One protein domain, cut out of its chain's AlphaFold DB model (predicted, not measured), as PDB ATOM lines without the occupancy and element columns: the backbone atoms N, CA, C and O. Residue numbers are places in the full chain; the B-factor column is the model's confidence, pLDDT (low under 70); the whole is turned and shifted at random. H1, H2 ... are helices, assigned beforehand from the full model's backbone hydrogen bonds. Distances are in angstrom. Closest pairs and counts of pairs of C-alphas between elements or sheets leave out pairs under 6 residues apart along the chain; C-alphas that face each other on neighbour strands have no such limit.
ATOM      1  N   LYS A   2      33.801  17.894  18.974       81.56
ATOM      2  CA  LYS A   2      32.663  17.052  19.429       81.56
ATOM      3  C   LYS A   2      31.273  17.645  19.148       81.56
ATOM      4  O   LYS A   2      30.408  16.952  18.635       81.56
ATOM      5  N   ALA A   3      31.088  18.938  19.432       81.00
ATOM      6  CA  ALA A   3      29.805  19.620  19.259       81.00
ATOM      7  C   ALA A   3      29.408  19.731  17.777       81.00
ATOM      8  O   ALA A   3      28.235  19.640  17.450       81.00
ATOM      9  N   GLN A   4      30.396  19.854  16.885       84.62
ATOM     10  CA  GLN A   4      30.189  19.926  15.439       84.62
ATOM     11  C   GLN A   4      29.789  18.562  14.861       84.62
ATOM     12  O   GLN A   4      28.865  18.494  14.061       84.62
ATOM     13  N   ILE A   5      30.426  17.477  15.319       86.50
ATOM     14  CA  ILE A   5      30.062  16.103  14.934       86.50
ATOM     15  C   ILE A   5      28.638  15.778  15.404       86.50
ATOM     16  O   ILE A   5      27.843  15.256  14.628       86.50
ATOM     17  N   VAL A   6      28.297  16.124  16.651       86.00
ATOM     18  CA  VAL A   6      26.945  15.928  17.201       86.00
ATOM     19  C   VAL A   6      25.911  16.751  16.426       86.00
ATOM     20  O   VAL A   6      24.905  16.190  16.010       86.00
ATOM     21  N   ALA A   7      26.180  18.030  16.142       85.25
ATOM     22  CA  ALA A   7      25.275  18.884  15.370       85.25
ATOM     23  C   ALA A   7      25.051  18.376  13.933       85.25
ATOM     24  O   ALA A   7      23.927  18.405  13.441       85.25
ATOM     25  N   GLN A   8      26.098  17.863  13.278       85.69
ATOM     26  CA  GLN A   8      25.995  17.251  11.951       85.69
ATOM     27  C   GLN A   8      25.182  15.944  11.988       85.69
ATOM     28  O   GLN A   8      24.445  15.655  11.055       85.69
ATOM     29  N   CYS A   9      25.261  15.178  13.081       86.56
ATOM     30  CA  CYS A   9      24.427  13.990  13.289       86.56
ATOM     31  C   CYS A   9      22.960  14.319  13.610       86.56
ATOM     32  O   CYS A   9      22.102  13.461  13.433       86.56
ATOM     33  N   SER A  10      22.659  15.528  14.094       81.75
ATOM     34  CA  SER A  10      21.292  15.976  14.394       81.75
ATOM     35  C   SER A  10      20.514  16.449  13.157       81.75
ATOM     36  O   SER A  10      19.333  16.773  13.276       81.75
ATOM     37  N   GLN A  11      21.144  16.502  11.978       84.12
ATOM     38  CA  GLN A  11      20.468  16.854  10.731       84.12
ATOM     39  C   GLN A  11      19.602  15.682  10.220       84.12
ATOM     40  O   GLN A  11      20.046  14.528  10.217       84.12
ATOM     41  N   PRO A  12      18.359  15.943   9.774       75.88
ATOM     42  CA  PRO A  12      17.474  14.896   9.277       75.88
ATOM     43  C   PRO A  12      18.063  14.232   8.023       75.88
ATOM     44  O   PRO A  12      18.444  14.904   7.068       75.88
ATOM     45  N   GLY A  13      18.138  12.897   8.035       79.56
ATOM     46  CA  GLY A  13      18.672  12.092   6.929       79.56
ATOM     47  C   GLY A  13      20.177  11.806   6.994       79.56
ATOM     48  O   GLY A  13      20.699  11.111   6.124       79.56
ATOM     49  N   THR A  14      20.895  12.293   8.011       82.94
ATOM     50  CA  THR A  14      22.336  12.044   8.150       82.94
ATOM     51  C   THR A  14      22.615  10.768   8.949       82.94
ATOM     52  O   THR A  14      22.111  10.580  10.054       82.94
ATOM     53  N   SER A  15      23.441   9.868   8.404       86.00
ATOM     54  CA  SER A  15      23.846   8.642   9.106       86.00
ATOM     55  C   SER A  15      24.967   8.926  10.105       86.00
ATOM     56  O   SER A  15      26.058   9.348   9.719       86.00
ATOM     57  N   ILE A  16      24.727   8.617  11.381       85.69
ATOM     58  CA  ILE A  16      25.695   8.793  12.477       85.69
ATOM     59  C   ILE A  16      27.005   8.047  12.188       85.69
ATOM     60  O   ILE A  16      28.089   8.578  12.424       85.69
ATOM     61  N   ALA A  17      26.922   6.832  11.635       84.19
ATOM     62  CA  ALA A  17      28.097   6.047  11.263       84.19
ATOM     63  C   ALA A  17      28.891   6.704  10.121       84.19
ATOM     64  O   ALA A  17      30.117   6.716  10.161       84.19
ATOM     65  N   GLY A  18      28.202   7.303   9.144       86.50
ATOM     66  CA  GLY A  18      28.839   8.041   8.051       86.50
ATOM     67  C   GLY A  18      29.598   9.267   8.554       86.50
ATOM     68  O   GLY A  18      30.765   9.444   8.221       86.50
ATOM     69  N   VAL A  19      28.980  10.059   9.436       88.75
ATOM     70  CA  VAL A  19      29.637  11.220  10.057       88.75
ATOM     71  C   VAL A  19      30.831  10.775  10.907       88.75
ATOM     72  O   VAL A  19      31.904  11.364  10.820       88.75
ATOM     73  N   ALA A  20      30.685   9.709  11.693       90.19
ATOM     74  CA  ALA A  20      31.777   9.171  12.497       90.19
ATOM     75  C   ALA A  20      32.978   8.759  11.622       90.19
ATOM     76  O   ALA A  20      34.107   9.142  11.924       90.19
ATOM     77  N   LEU A  21      32.734   8.078  10.497       88.62
ATOM     78  CA  LEU A  21      33.774   7.683   9.542       88.62
ATOM     79  C   LEU A  21      34.447   8.884   8.866       88.62
ATOM     80  O   LEU A  21      35.672   8.929   8.812       88.62
ATOM     81  N   SER A  22      33.680   9.879   8.409       87.31
ATOM     82  CA  SER A  22      34.232  11.089   7.776       87.31
ATOM     83  C   SER A  22      35.137  11.896   8.708       87.31
ATOM     84  O   SER A  22      36.064  12.554   8.244       87.31
ATOM     85  N   HIS A  23      34.880  11.838  10.016       85.69
ATOM     86  CA  HIS A  23      35.680  12.514  11.040       85.69
ATOM     87  C   HIS A  23      36.710  11.586  11.716       85.69
ATOM     88  O   HIS A  23      37.419  12.028  12.618       85.69
ATOM     89  N   GLY A  24      36.807  10.313  11.309       89.81
ATOM     90  CA  GLY A  24      37.757   9.336  11.860       89.81
ATOM     91  C   GLY A  24      37.489   8.933  13.317       89.81
ATOM     92  O   GLY A  24      38.417   8.620  14.060       89.81
ATOM     93  N   VAL A  25      36.230   8.967  13.757       89.88
ATOM     94  CA  VAL A  25      35.815   8.764  15.155       89.88
ATOM     95  C   VAL A  25      34.961   7.506  15.296       89.88
ATOM     96  O   VAL A  25      34.246   7.109  14.383       89.88
ATOM     97  N   ASN A  26      34.986   6.871  16.469       89.56
ATOM     98  CA  ASN A  26      34.147   5.703  16.736       89.56
ATOM     99  C   ASN A  26      32.669   6.112  16.908       89.56
ATOM    100  O   ASN A  26      32.355   6.962  17.743       89.56
ATOM    101  N   ALA A  27      31.751   5.461  16.189       88.38
ATOM    102  CA  ALA A  27      30.311   5.735  16.268       88.38
ATOM    103  C   ALA A  27      29.736   5.607  17.696       88.38
ATOM    104  O   ALA A  27      28.857   6.376  18.087       88.38
ATOM    105  N   ASN A  28      30.291   4.719  18.528       87.50
ATOM    106  CA  ASN A  28      29.884   4.569  19.927       87.50
ATOM    107  C   ASN A  28      30.215   5.810  20.773       87.50
ATOM    108  O   ASN A  28      29.495   6.115  21.724       87.50
ATOM    109  N   LEU A  29      31.292   6.535  20.444       89.25
ATOM    110  CA  LEU A  29      31.620   7.805  21.103       89.25
ATOM    111  C   LEU A  29      30.616   8.890  20.715       89.25
ATOM    112  O   LEU A  29      30.156   9.627  21.584       89.25
ATOM    113  N   VAL A  30      30.219   8.931  19.440       88.75
ATOM    114  CA  VAL A  30      29.218   9.881  18.942       88.75
ATOM    115  C   VAL A  30      27.867   9.655  19.628       88.75
ATOM    116  O   VAL A  30      27.292  10.606  20.153       88.75
ATOM    117  N   HIS A  31      27.412   8.403  19.756       85.94
ATOM    118  CA  HIS A  31      26.208   8.062  20.529       85.94
ATOM    119  C   HIS A  31      26.289   8.507  21.993       85.94
ATOM    120  O   HIS A  31      25.325   9.052  22.535       85.94
ATOM    121  N   LYS A  32      27.443   8.311  22.650       88.00
ATOM    122  CA  LYS A  32      27.642   8.783  24.028       88.00
ATOM    123  C   LYS A  32      27.533  10.307  24.128       88.00
ATOM    124  O   LYS A  32      26.907  10.792  25.068       88.00
ATOM    125  N   TRP A  33      28.100  11.052  23.179       90.00
ATOM    126  CA  TRP A  33      28.039  12.517  23.171       90.00
ATOM    127  C   TRP A  33      26.632  13.053  22.891       90.00
ATOM    128  O   TRP A  33      26.209  13.986  23.570       90.00
ATOM    129  N   ILE A  34      25.884  12.440  21.968       85.88
ATOM    130  CA  ILE A  34      24.476  12.788  21.708       85.88
ATOM    131  C   ILE A  34      23.660  12.634  22.997       85.88
ATOM    132  O   ILE A  34      23.076  13.601  23.480       85.88
ATOM    133  N   ARG A  35      23.739  11.462  23.641       84.00
ATOM    134  CA  ARG A  35      23.003  11.176  24.882       84.00
ATOM    135  C   ARG A  35      23.371  12.114  26.034       84.00
ATOM    136  O   ARG A  35      22.531  12.441  26.869       84.00
ATOM    137  N   GLN A  36      24.637  12.520  26.128       83.25
ATOM    138  CA  GLN A  36      25.074  13.503  27.125       83.25
ATOM    139  C   GLN A  36      24.472  14.883  26.863       83.25
ATOM    140  O   GLN A  36      24.097  15.560  27.814       83.25
ATOM    141  N   THR A  37      24.343  15.268  25.594       78.62
ATOM    142  CA  THR A  37      23.800  16.568  25.190       78.62
ATOM    143  C   THR A  37      22.287  16.619  25.416       78.62
ATOM    144  O   THR A  37      21.785  17.603  25.946       78.62
ATOM    145  N   GLU A  38      21.560  15.531  25.140       74.94
ATOM    146  CA  GLU A  38      20.128  15.414  25.457       74.94
ATOM    147  C   GLU A  38      19.851  15.482  26.964       74.94
ATOM    148  O   GLU A  38      18.917  16.153  27.388       74.94
ATOM    149  N   ARG A  39      20.688  14.841  27.795       70.75
ATOM    150  CA  ARG A  39      20.564  14.910  29.267       70.75
ATOM    151  C   ARG A  39      20.941  16.273  29.849       70.75
ATOM    152  O   ARG A  39      20.552  16.564  30.974       70.75
ATOM    153  N   GLN A  40      21.740  17.058  29.129       64.75
ATOM    154  CA  GLN A  40      22.104  18.429  29.497       64.75
ATOM    155  C   GLN A  40      21.120  19.462  28.951       64.75
ATOM    156  O   GLN A  40      21.155  20.613  29.382       64.75
ATOM    157  N   SER A  41      20.245  19.064  28.024       63.72
ATOM    158  CA  SER A  41      19.158  19.917  27.582       63.72
ATOM    159  C   SER A  41      18.225  20.148  28.771       63.72
ATOM    160  O   SER A  41      17.835  19.173  29.426       63.72
TER     161      SER A  41
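AT A GLANCE: This is residues 2 to 41 of the 94 residues of the protein "Transposase" of Alcaligenes xylosoxydans xylosoxydans (UniProt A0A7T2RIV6). One long helix, H3, makes the longest axis, and two short helices pack on its first part: H1 crosses it at nearly a right angle and H2 sits by its beginning. H1 and H2 also touch each other, and the centres of the three helices make a triangle, while residues 35 to 40 of H3 run on past both contacts. The printed part has 40 residues with three named helices, H1, H2 and H3 in chain order, and no named strand; the class is all helix. It is compact, with a radius of gyration of the C-alphas of 9.3 A, and spans 26 by 20 by 13 A.

IN THESE COORDINATES: Find C-alpha 27 at (30.311, 5.735, 16.268); from there H3, residues 27 to 40, runs 20.1 A to C-alpha 40 at (22.104, 18.429, 29.497). Go back to C-alpha 2 at (32.663, 17.052, 19.429), where H1, residues 2 to 9, begins its 10.7 A. H2 is residues 16 to 22, 10.0 A long.

HOW THE PARTS SIT: Start at H3, which touches H1 with residues 30 to 34 alone; their closest C-alphas, of Val 6 and Ile 34, are 6.0 A apart, and the lines are about perpendicular at 82 degrees. H3 touches H2 with residues 27 to 30 alone; the closest C-alphas, of Ala 20 and Ala 27, are 5.3 A apart, at a steep tilt of 57 degrees, opposite ways. H1 touches H2, with the closest C-alphas, of Cys 9 and Ile 16, 5.4 A apart, at a steep tilt of 61 degrees, opposite ways. The helix packing is mostly crossed, with no touching pair at a shallow tilt. In H1, H2 and H3 every O i to N i+4 pair is within hydrogen-bond range.

THE WHOLE: Look at Gly 24 and Ser 41 for the two C-alphas farthest apart, 26.6 A. The printed part has no cut. The link from H2 to H3 is tight and that from H1 to H2 is short. The mean pLDDT of the printed part of this model is 83.9, and residues 40 to 41 are under 70.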